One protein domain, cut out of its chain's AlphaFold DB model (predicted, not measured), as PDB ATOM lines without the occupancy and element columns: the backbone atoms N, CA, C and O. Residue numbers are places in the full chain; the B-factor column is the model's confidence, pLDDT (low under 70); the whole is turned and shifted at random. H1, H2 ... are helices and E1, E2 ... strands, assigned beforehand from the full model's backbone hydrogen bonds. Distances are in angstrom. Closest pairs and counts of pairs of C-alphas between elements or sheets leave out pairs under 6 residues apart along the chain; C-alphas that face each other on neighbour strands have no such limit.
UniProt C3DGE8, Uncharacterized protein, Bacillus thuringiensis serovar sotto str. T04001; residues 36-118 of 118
ATOM      1  N   ASP A  36     173.102 144.747  95.302       52.09
ATOM      2  CA  ASP A  36     172.908 145.589  94.112       52.09
ATOM      3  C   ASP A  36     172.853 144.757  92.804       52.09
ATOM      4  O   ASP A  36     172.306 145.205  91.802       52.09
ATOM      5  N   SER A  37     173.382 143.527  92.805       48.81
ATOM      6  CA  SER A  37     173.525 142.664  91.634       48.81
ATOM      7  C   SER A  37     172.469 141.568  91.444       48.81
ATOM      8  O   SER A  37     172.523 140.903  90.414       48.81
ATOM      9  N   ASP A  38     171.550 141.320  92.387       54.91
ATOM     10  CA  ASP A  38     170.752 140.079  92.356       54.91
ATOM     11  C   ASP A  38     169.245 140.323  92.157       54.91
ATOM     12  O   ASP A  38     168.441 140.247  93.089       54.91
ATOM     13  N   SER A  39     168.845 140.568  90.898       56.22
ATOM     14  CA  SER A  39     167.429 140.666  90.468       56.22
ATOM     15  C   SER A  39     166.588 139.477  90.957       56.22
ATOM     16  O   SER A  39     165.433 139.625  91.363       56.22
ATOM     17  N   PHE A  40     167.205 138.294  91.016       53.91
ATOM     18  CA  PHE A  40     166.572 137.057  91.467       53.91
ATOM     19  C   PHE A  40     166.152 137.075  92.945       53.91
ATOM     20  O   PHE A  40     165.198 136.402  93.337       53.91
ATOM     21  N   THR A  41     166.850 137.847  93.781       62.00
ATOM     22  CA  THR A  41     166.532 137.949  95.207       62.00
ATOM     23  C   THR A  41     165.285 138.806  95.407       62.00
ATOM     24  O   THR A  41     164.361 138.378  96.093       62.00
ATOM     25  N   ILE A  42     165.187 139.962  94.740       65.62
ATOM     26  CA  ILE A  42     164.005 140.835  94.838       65.62
ATOM     27  C   ILE A  42     162.770 140.204  94.199       65.62
ATOM     28  O   ILE A  42     161.686 140.284  94.779       65.62
ATOM     29  N   SER A  43     162.913 139.522  93.059       66.12
ATOM     30  CA  SER A  43     161.774 138.874  92.399       66.12
ATOM     31  C   SER A  43     161.112 137.797  93.266       66.12
ATOM     32  O   SER A  43     159.915 137.566  93.147       66.12
ATOM     33  N   ARG A  44     161.844 137.181  94.207       67.38
ATOM     34  CA  ARG A  44     161.276 136.237  95.185       67.38
ATOM     35  C   ARG A  44     160.424 136.920  96.262       67.38
ATOM     36  O   ARG A  44     159.509 136.296  96.803       67.38
ATOM     37  N   TYR A  45     160.721 138.176  96.585       68.88
ATOM     38  CA  TYR A  45     159.997 138.946  97.600       68.88
ATOM     39  C   TYR A  45     158.853 139.785  97.032       68.88
ATOM     40  O   TYR A  45     157.984 140.227  97.787       68.88
ATOM     41  N   ILE A  46     158.836 139.970  95.714       74.50
ATOM     42  CA  ILE A  46     157.743 140.597  94.983       74.50
ATOM     43  C   ILE A  46     156.829 139.494  94.450       74.50
ATOM     44  O   ILE A  46     157.173 138.763  93.527       74.50
ATOM     45  N   SER A  47     155.633 139.384  95.020       68.25
ATOM     46  CA  SER A  47     154.604 138.483  94.508       68.25
ATOM     47  C   SER A  47     153.641 139.267  93.629       68.25
ATOM     48  O   SER A  47     152.981 140.197  94.100       68.25
ATOM     49  N   SER A  48     153.559 138.891  92.354       67.38
ATOM     50  CA  SER A  48     152.513 139.349  91.442       67.38
ATOM     51  C   SER A  48     151.429 138.279  91.392       67.38
ATOM     52  O   SER A  48     151.605 137.231  90.767       67.38
ATOM     53  N   LYS A  49     150.320 138.510  92.097       63.72
ATOM     54  CA  LYS A  49     149.155 137.619  92.065       63.72
ATOM     55  C   LYS A  49     147.962 138.408  91.547       63.72
ATOM     56  O   LYS A  49     147.628 139.451  92.097       63.72
ATOM     57  N   ASP A  50     147.359 137.934  90.459       56.53
ATOM     58  CA  ASP A  50     146.172 138.545  89.841       56.53
ATOM     59  C   ASP A  50     146.341 140.041  89.492       56.53
ATOM     60  O   ASP A  50     145.420 140.841  89.634       56.53
ATOM     61  N   GLY A  51     147.543 140.442  89.057       64.94
ATOM     62  CA  GLY A  51     147.858 141.833  88.706       64.94
ATOM     63  C   GLY A  51     148.086 142.761  89.905       64.94
ATOM     64  O   GLY A  51     148.403 143.934  89.715       64.94
ATOM     65  N   HIS A  52     147.978 142.243  91.130       66.38
ATOM     66  CA  HIS A  52     148.355 142.953  92.342       66.38
ATOM     67  C   HIS A  52     149.782 142.582  92.738       66.38
ATOM     68  O   HIS A  52     150.086 141.443  93.101       66.38
ATOM     69  N   ILE A  53     150.657 143.579  92.665       78.56
ATOM     70  CA  ILE A  53     152.029 143.488  93.150       78.56
ATOM     71  C   ILE A  53     151.997 143.696  94.662       78.56
ATOM     72  O   ILE A  53     151.503 144.711  95.154       78.56
ATOM     73  N   SER A  54     152.513 142.718  95.396       78.12
ATOM     74  CA  SER A  54     152.645 142.766  96.848       78.12
ATOM     75  C   SER A  54     154.081 142.458  97.251       78.12
ATOM     76  O   SER A  54     154.716 141.558  96.699       78.12
ATOM     77  N   LEU A  55     154.592 143.230  98.205       80.88
ATOM     78  CA  LEU A  55     155.913 143.037  98.784       80.88
ATOM     79  C   LEU A  55     155.774 142.297 100.116       80.88
ATOM     80  O   LEU A  55     154.931 142.685 100.929       80.88
ATOM     81  N   GLN A  56     156.592 141.265 100.341       80.69
ATOM     82  CA  GLN A  56     156.648 140.571 101.634       80.69
ATOM     83  C   GLN A  56     156.980 141.551 102.777       80.69
ATOM     84  O   GLN A  56     157.752 142.497 102.592       80.69
ATOM     85  N   SER A  57     156.387 141.330 103.952       79.31
ATOM     86  CA  SER A  57     156.514 142.189 105.142       79.31
ATOM     87  C   SER A  57     157.965 142.438 105.552       79.31
ATOM     88  O   SER A  57     158.342 143.556 105.873       79.31
ATOM     89  N   GLU A  58     158.797 141.412 105.450       75.69
ATOM     90  CA  GLU A  58     160.204 141.415 105.826       75.69
ATOM     91  C   GLU A  58     161.005 142.426 104.995       75.69
ATOM     92  O   GLU A  58     161.890 143.105 105.510       75.69
ATOM     93  N   VAL A  59     160.666 142.576 103.709       75.00
ATOM     94  CA  VAL A  59     161.312 143.560 102.829       75.00
ATOM     95  C   VAL A  59     160.739 144.957 103.052       75.00
ATOM     96  O   VAL A  59     161.475 145.937 102.986       75.00
ATOM     97  N   GLN A  60     159.448 145.069 103.373       82.56
ATOM     98  CA  GLN A  60     158.855 146.351 103.766       82.56
ATOM     99  C   GLN A  60     159.515 146.923 105.027       82.56
ATOM    100  O   GLN A  60     159.792 148.122 105.084       82.56
ATOM    101  N   ASP A  61     159.770 146.077 106.023       81.75
ATOM    102  CA  ASP A  61     160.397 146.483 107.281       81.75
ATOM    103  C   ASP A  61     161.859 146.880 107.072       81.75
ATOM    104  O   ASP A  61     162.280 147.925 107.563       81.75
ATOM    105  N   LEU A  62     162.591 146.137 106.238       79.12
ATOM    106  CA  LEU A  62     163.946 146.501 105.833       79.12
ATOM    107  C   LEU A  62     164.015 147.875 105.153       79.12
ATOM    108  O   LEU A  62     164.866 148.696 105.495       79.12
ATOM    109  N   ILE A  63     163.139 148.117 104.169       83.12
ATOM    110  CA  ILE A  63     163.112 149.382 103.423       83.12
ATOM    111  C   ILE A  63     162.848 150.546 104.386       83.12
ATOM    112  O   ILE A  63     163.482 151.595 104.282       83.12
ATOM    113  N   LYS A  64     161.954 150.355 105.363       83.81
ATOM    114  CA  LYS A  64     161.691 151.351 106.409       83.81
ATOM    115  C   LYS A  64     162.892 151.565 107.329       83.81
ATOM    116  O   LYS A  64     163.211 152.712 107.623       83.81
ATOM    117  N   GLU A  65     163.545 150.495 107.781       79.56
ATOM    118  CA  GLU A  65     164.702 150.569 108.684       79.56
ATOM    119  C   GLU A  65     165.872 151.329 108.046       79.56
ATOM    120  O   GLU A  65     166.506 152.158 108.698       79.56
ATOM    121  N   LYS A  66     166.104 151.105 106.749       79.12
ATOM    122  CA  LYS A  66     167.152 151.786 105.973       79.12
ATOM    123  C   LYS A  66     166.737 153.167 105.451       79.12
ATOM    124  O   LYS A  66     167.566 153.872 104.887       79.12
ATOM    125  N   ASN A  67     165.485 153.575 105.680       81.81
ATOM    126  CA  ASN A  67     164.885 154.793 105.128       81.81
ATOM    127  C   ASN A  67     165.000 154.873 103.588       81.81
ATOM    128  O   ASN A  67     165.130 155.953 103.012       81.81
ATOM    129  N   ASP A  68     164.955 153.704 102.949       84.56
ATOM    130  CA  ASP A  68     164.992 153.514 101.502       84.56
ATOM    131  C   ASP A  68     163.576 153.561 100.917       84.56
ATOM    132  O   ASP A  68     162.579 153.668 101.634       84.56
ATOM    133  N   TRP A  69     163.457 153.442  99.597       87.88
ATOM    134  CA  TRP A  69     162.170 153.381  98.914       87.88
ATOM    135  C   TRP A  69     162.193 152.408  97.739       87.88
ATOM    136  O   TRP A  69     163.247 152.051  97.220       87.88
ATOM    137  N   LEU A  70     161.005 151.976  97.313       86.06
ATOM    138  CA  LEU A  70     160.840 151.051  96.195       86.06
ATOM    139  C   LEU A  70     159.711 151.517  95.274       86.06
ATOM    140  O   LEU A  70     158.631 151.883  95.739       86.06
ATOM    141  N   GLN A  71     159.944 151.451  93.965       88.25
ATOM    142  CA  GLN A  71     158.916 151.609  92.937       88.25
ATOM    143  C   GLN A  71     159.011 150.451  91.942       88.25
ATOM    144  O   GLN A  71     160.099 150.097  91.498       88.25
ATOM    145  N   VAL A  72     157.865 149.880  91.573       86.31
ATOM    146  CA  VAL A  72     157.749 148.942  90.453       86.31
ATOM    147  C   VAL A  72     157.079 149.673  89.307       86.31
ATOM    148  O   VAL A  72     155.972 150.198  89.452       86.31
ATOM    149  N   VAL A  73     157.769 149.718  88.176       85.69
ATOM    150  CA  VAL A  73     157.393 150.506  87.006       85.69
ATOM    151  C   VAL A  73     157.244 149.563  85.816       85.69
ATOM    152  O   VAL A  73     158.032 148.632  85.668       85.69
ATOM    153  N   ASP A  74     156.218 149.773  84.993       85.38
ATOM    154  CA  ASP A  74     156.049 149.033  83.743       85.38
ATOM    155  C   ASP A  74     156.971 149.555  82.626       85.38
ATOM    156  O   ASP A  74     157.613 150.602  82.734       85.38
ATOM    157  N   GLU A  75     156.994 148.845  81.501       81.00
ATOM    158  CA  GLU A  75     157.762 149.209  80.299       81.00
ATOM    159  C   GLU A  75     157.407 150.588  79.700       81.00
ATOM    160  O   GLU A  75     158.159 151.142  78.893       81.00
ATOM    161  N   ASN A  76     156.252 151.152  80.058       80.62
ATOM    162  CA  ASN A  76     155.788 152.456  79.599       80.62
ATOM    163  C   ASN A  76     156.106 153.578  80.596       80.62
ATOM    164  O   ASN A  76     155.860 154.742  80.278       80.62
ATOM    165  N   GLY A  77     156.691 153.249  81.752       82.19
ATOM    166  CA  GLY A  77     157.007 154.197  82.815       82.19
ATOM    167  C   GLY A  77     155.852 154.449  83.791       82.19
ATOM    168  O   GLY A  77     155.932 155.351  84.629       82.19
ATOM    169  N   LYS A  78     154.772 153.660  83.718       85.50
ATOM    170  CA  LYS A  78     153.664 153.718  84.676       85.50
ATOM    171  C   LYS A  78     154.048 152.974  85.948       85.50
ATOM    172  O   LYS A  78     154.486 151.828  85.909       85.50
ATOM    173  N   ILE A  79     153.809 153.602  87.092       87.75
ATOM    174  CA  ILE A  79     154.024 152.968  88.391       87.75
ATOM    175  C   ILE A  79     152.907 151.958  88.658       87.75
ATOM    176  O   ILE A  79     151.727 152.310  88.701       87.75
ATOM    177  N   LEU A  80     153.295 150.697  88.826       85.69
ATOM    178  CA  LEU A  80     152.414 149.592  89.198       85.69
ATOM    179  C   LEU A  80     152.344 149.415  90.720       85.69
ATOM    180  O   LEU A  80     151.322 148.974  91.241       85.69
ATOM    181  N   TYR A  81     153.421 149.761  91.428       86.44
ATOM    182  CA  TYR A  81     153.510 149.685  92.885       86.44
ATOM    183  C   TYR A  81     154.549 150.673  93.416       86.44
ATOM    184  O   TYR A  81     155.558 150.919  92.760       86.44
ATOM    185  N   HIS A  82     154.329 151.222  94.610       88.25
ATOM    186  CA  HIS A  82     155.300 152.077  95.284       88.25
ATOM    187  C   HIS A  82     155.246 151.871  96.801       88.25
ATOM    188  O   HIS A  82     154.186 151.592  97.363       88.25
ATOM    189  N   PHE A  83     156.391 152.007  97.465       87.75
ATOM    190  CA  PHE A  83     156.520 151.836  98.906       87.75
ATOM    191  C   PHE A  83     157.601 152.762  99.473       87.75
ATOM    192  O   PHE A  83     158.692 152.868  98.913       87.75
ATOM    193  N   ASN A  84     157.275 153.438 100.581       88.25
ATOM    194  CA  ASN A  84     158.110 154.442 101.258       88.25
ATOM    195  C   ASN A  84     158.677 155.547 100.340       88.25
ATOM    196  O   ASN A  84     159.672 156.182 100.662       88.25
ATOM    197  N   THR A  85     158.053 155.774  99.182       87.94
ATOM    198  CA  THR A  85     158.532 156.710  98.163       87.94
ATOM    199  C   THR A  85     158.413 158.165  98.634       87.94
ATOM    200  O   THR A  85     157.302 158.597  98.956       87.94
ATOM    201  N   PRO A  86     159.518 158.930  98.646       86.62
ATOM    202  CA  PRO A  86     159.508 160.362  98.923       86.62
ATOM    203  C   PRO A  86     158.693 161.171  97.901       86.62
ATOM    204  O   PRO A  86     158.542 160.775  96.748       86.62
ATOM    205  N   ASN A  87     158.199 162.344  98.305       85.12
ATOM    206  CA  ASN A  87     157.367 163.200  97.444       85.12
ATOM    207  C   ASN A  87     158.130 163.842  96.271       85.12
ATOM    208  O   ASN A  87     157.505 164.314  95.323       85.12
ATOM    209  N   ASP A  88     159.456 163.916  96.355       85.50
ATOM    210  CA  ASP A  88     160.345 164.448  95.320       85.50
ATOM    211  C   ASP A  88     160.745 163.399  94.269       85.50
ATOM    212  O   ASP A  88     161.289 163.757  93.223       85.50
ATOM    213  N   VAL A  89     160.419 162.122  94.495       85.56
ATOM    214  CA  VAL A  89     160.575 161.063  93.492       85.56
ATOM    215  C   VAL A  89     159.367 161.076  92.543       85.56
ATOM    216  O   VAL A  89     158.221 161.135  93.002       85.56
ATOM    217  N   PRO A  90     159.568 161.013  91.210       84.94
ATOM    218  CA  PRO A  90     158.459 161.038  90.263       84.94
ATOM    219  C   PRO A  90     157.463 159.891  90.470       84.94
ATOM    220  O   PRO A  90     157.837 158.734  90.654       84.94
ATOM    221  N   ASN A  91     156.172 160.213  90.358       83.62
ATOM    222  CA  ASN A  91     155.077 159.236  90.408       83.62
ATOM    223  C   ASN A  91     154.657 158.702  89.023       83.62
ATOM    224  O   ASN A  91     153.707 157.929  88.901       83.62
ATOM    225  N   ALA A  92     155.344 159.131  87.967       83.38
ATOM    226  CA  ALA A  92     155.206 158.614  86.614       83.38
ATOM    227  C   ALA A  92     156.468 158.951  85.822       83.38
ATOM    228  O   ALA A  92     157.051 160.026  85.988       83.38
ATOM    229  N   TYR A  93     156.847 158.054  84.922       85.75
ATOM    230  CA  TYR A  93     157.979 158.229  84.032       85.75
ATOM    231  C   TYR A  93     157.503 158.129  82.583       85.75
ATOM    232  O   TYR A  93     156.598 157.376  82.244       85.75
ATOM    233  N   THR A  94     158.125 158.899  81.701       85.88
ATOM    234  CA  THR A  94     158.115 158.606  80.264       85.88
ATOM    235  C   THR A  94     159.216 157.590  79.961       85.88
ATOM    236  O   THR A  94     160.193 157.512  80.707       85.88
ATOM    237  N   LYS A  95     159.131 156.862  78.840       82.44
ATOM    238  CA  LYS A  95     160.213 155.953  78.407       82.44
ATOM    239  C   LYS A  95     161.573 156.656  78.380       82.44
ATOM    240  O   LYS A  95     162.549 156.142  78.915       82.44
ATOM    241  N   THR A  96     161.619 157.870  77.832       82.69
ATOM    242  CA  THR A  96     162.846 158.671  77.750       82.69
ATOM    243  C   THR A  96     163.376 159.057  79.130       82.69
ATOM    244  O   THR A  96     164.567 158.912  79.382       82.69
ATOM    245  N   SER A  97     162.509 159.515  80.041       82.12
ATOM    246  CA  SER A  97     162.949 159.889  81.390       82.12
ATOM    247  C   SER A  97     163.389 158.675  82.206       82.12
ATOM    248  O   SER A  97     164.378 158.769  82.918       82.12
ATOM    249  N   LEU A  98     162.698 157.535  82.083       82.25
ATOM    250  CA  LEU A  98     163.063 156.299  82.780       82.25
ATOM    251  C   LEU A  98     164.460 155.822  82.361       82.25
ATOM    252  O   LEU A  98     165.299 155.543  83.212       82.25
ATOM    253  N   VAL A  99     164.738 155.813  81.053       81.69
ATOM    254  CA  VAL A  99     166.071 155.488  80.524       81.69
ATOM    255  C   VAL A  99     167.122 156.479  81.025       81.69
ATOM    256  O   VAL A  99     168.219 156.068  81.389       81.69
ATOM    257  N   ALA A 100     166.794 157.772  81.099       82.31
ATOM    258  CA  ALA A 100     167.709 158.779  81.624       82.31
ATOM    259  C   ALA A 100     168.032 158.571  83.120       82.31
ATOM    260  O   ALA A 100     169.186 158.749  83.506       82.31
ATOM    261  N   TYR A 101     167.064 158.133  83.935       78.88
ATOM    262  CA  TYR A 101     167.301 157.738  85.331       78.88
ATOM    263  C   TYR A 101     168.209 156.507  85.432       78.88
ATOM    264  O   TYR A 101     169.179 156.525  86.185       78.88
ATOM    265  N   ILE A 102     167.936 155.467  84.636       75.50
ATOM    266  CA  ILE A 102     168.719 154.219  84.619       75.50
ATOM    267  C   ILE A 102     170.166 154.465  84.176       75.50
ATOM    268  O   ILE A 102     171.102 153.892  84.722       75.50
ATOM    269  N   GLN A 103     170.362 155.336  83.189       78.50
ATOM    270  CA  GLN A 103     171.686 155.669  82.664       78.50
ATOM    271  C   GLN A 103     172.413 156.745  83.490       78.50
ATOM    272  O   GLN A 103     173.460 157.224  83.060       78.50
ATOM    273  N   HIS A 104     171.867 157.146  84.646       68.25
ATOM    274  CA  HIS A 104     172.402 158.212  85.500       68.25
ATOM    275  C   HIS A 104     172.622 159.552  84.773       68.25
ATOM    276  O   HIS A 104     173.463 160.357  85.168       68.25
ATOM    277  N   HIS A 105     171.849 159.825  83.720       67.25
ATOM    278  CA  HIS A 105     171.889 161.098  82.994       67.25
ATOM    279  C   HIS A 105     171.126 162.221  83.716       67.25
ATOM    280  O   HIS A 105     171.109 163.354  83.238       67.25
ATOM    281  N   ILE A 106     170.473 161.916  84.841       69.06
ATOM    282  CA  ILE A 106     169.750 162.873  85.680       69.06
ATOM    283  C   ILE A 106     170.480 162.971  87.018       69.06
ATOM    284  O   ILE A 106     170.657 161.964  87.703       69.06
ATOM    285  N   GLU A 107     170.878 164.186  87.397       65.50
ATOM    286  CA  GLU A 107     171.384 164.454  88.740       65.50
ATOM    287  C   GLU A 107     170.258 164.227  89.753       65.50
ATOM    288  O   GLU A 107     169.223 164.893  89.731       65.50
ATOM    289  N   SER A 108     170.459 163.254  90.634       68.62
ATOM    290  CA  SER A 108     169.544 162.934  91.718       68.62
ATOM    291  C   SER A 108     170.329 162.786  93.008       68.62
ATOM    292  O   SER A 108     171.466 162.318  93.007       68.62
ATOM    293  N   ASN A 109     169.690 163.137  94.120       74.69
ATOM    294  CA  ASN A 109     170.228 162.892  95.456       74.69
ATOM    295  C   ASN A 109     170.168 161.403  95.850       74.69
ATOM    296  O   ASN A 109     170.652 161.039  96.920       74.69
ATOM    297  N   TYR A 110     169.572 160.552  95.007       72.88
ATOM    298  CA  TYR A 110     169.385 159.127  95.255       72.88
ATOM    299  C   TYR A 110     170.261 158.276  94.336       72.88
ATOM    300  O   TYR A 110     170.397 158.544  93.140       72.88
ATOM    301  N   LYS A 111     170.821 157.199  94.895       71.50
ATOM    302  CA  LYS A 111     171.419 156.118  94.110       71.50
ATOM    303  C   LYS A 111     170.297 155.167  93.699       71.50
ATOM    304  O   LYS A 111     169.641 154.589  94.557       71.50
ATOM    305  N   PHE A 112     170.080 155.015  92.398       74.56
ATOM    306  CA  PHE A 112     169.090 154.078  91.874       74.56
ATOM    307  C   PHE A 112     169.745 152.731  91.588       74.56
ATOM    308  O   PHE A 112     170.770 152.674  90.909       74.56
ATOM    309  N   THR A 113     169.104 151.662  92.051       74.62
ATOM    310  CA  THR A 113     169.367 150.296  91.599       74.62
ATOM    311  C   THR A 113     168.097 149.792  90.920       74.62
ATOM    312  O   THR A 113     166.990 150.056  91.394       74.62
ATOM    313  N   TYR A 114     168.242 149.132  89.772       77.00
ATOM    314  CA  TYR A 114     167.119 148.626  88.990       77.00
ATOM    315  C   TYR A 114     167.299 147.143  88.697       77.00
ATOM    316  O   TYR A 114     168.417 146.641  88.583       77.00
ATOM    317  N   TRP A 115     166.174 146.454  88.550       75.25
ATOM    318  CA  TRP A 115     166.133 145.029  88.268       75.25
ATOM    319  C   TRP A 115     165.050 144.756  87.236       75.25
ATOM    320  O   TRP A 115     163.924 145.235  87.366       75.25
ATOM    321  N   GLU A 116     165.393 143.981  86.211       72.31
ATOM    322  CA  GLU A 116     164.413 143.473  85.258       72.31
ATOM    323  C   GLU A 116     163.724 142.249  85.866       72.31
ATOM    324  O   GLU A 116     164.382 141.272  86.242       72.31
ATOM    325  N   LEU A 117     162.399 142.326  85.993       66.88
ATOM    326  CA  LEU A 117     161.555 141.204  86.382       66.88
ATOM    327  C   LEU A 117     161.207 140.427  85.101       66.88
ATOM    328  O   LEU A 117     160.361 140.879  84.332       66.88
ATOM    329  N   ASN A 118     161.901 139.308  84.867       57.09
ATOM    330  CA  ASN A 118     161.629 138.366  83.768       57.09
ATOM    331  C   ASN A 118     160.562 137.334  84.138       57.09
ATOM    332  O   ASN A 118     160.564 136.882  85.307       57.09
TER     333      ASN A 118
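What this domain is: This is residues 36 to 118 of the 118 residues of an uncharacterized protein of Bacillus thuringiensis serovar sotto str. T04001 (UniProt C3DGE8). A small hairpin of two strands, E3 and E4, makes the middle of the domain, with a second strand hairpin, E1 and E2, at one side and the helix H3 off toward the other side. H2 caps the E3 and E4 hairpin where E3 begins and E4 ends, H1 leads straight into E1, and residues 103 to 118, with no named element, run from H3 back toward the side of H1; contacts between the named parts are few. The printed part has 83 residues with three named helices and four named strands, in the order H1, E1, E2, H2, E3, E4, H3; both two-stranded sheets, E1 - E2 and E3 - E4, are antiparallel. The class is mixed, helices and strands, with 41 residues, under half, in named elements. The whole is compact, with a radius of gyration of the C-alphas of 12.8 A, and rounded, with spans of 32 by 28 by 25 A.

Where its parts are: E3 is residues 70 to 73, 9.8 A long, and E4 is residues 79 to 83, 10.9 A long, with C-alpha 79 at (154.024, 152.968, 88.391). E1 is residues 46 to 49 and E2 residues 52 to 55. H2, residues 57 to 65, is 12.2 A long. H1 is residues 39 to 45, 10.4 A long, with C-alpha 39 at (167.429, 140.666, 90.468). H3, residues 95 to 102, is 10.7 A long, with C-alpha 102 at (168.719, 154.219, 84.619).

How they stand to each other: E3 and E4 form a hairpin, antiparallel at 176 degrees, with N 72 and O 81 at 2.8 A and N 83 and O 70 at 2.8 A, within hydrogen-bond range. The closest C-alphas of E2 and E4 are those of Ile 53 and Tyr 81, 6.4 A apart. E1 and E2 form a hairpin, antiparallel at 153 degrees, with N 47 and O 54 at 2.9 A, within hydrogen-bond range. The closest C-alphas of H2 and E4 are those of Gln 60 and Phe 83, 7.7 A apart. H1 and H2 are close but not clearly touching, with the C-alphas of Tyr 45 and Val 59 closest at 7.1 A. They run opposite ways at a steep tilt of 68 degrees, only just short of about perpendicular. H3 touches no helix and is apart from E3. In H2 and H3 every O i to N i+4 pair is within hydrogen-bond range; in H1 1 of 3 is, beside 3 of 4 O i to N i+3 pairs.

The domain as a whole: The two C-alphas farthest apart are those of Asp 50 and Glu 107, 36.2 A. The printed part has no cut and ends at residue 118, the chain's last. The link from E4 to H3, 11 residues, is long; the other links are tight. The mean pLDDT of the printed part is 76.5, with residues 36 to 45, 47 to 52, 104 to 108 and 117 to 118 under 70.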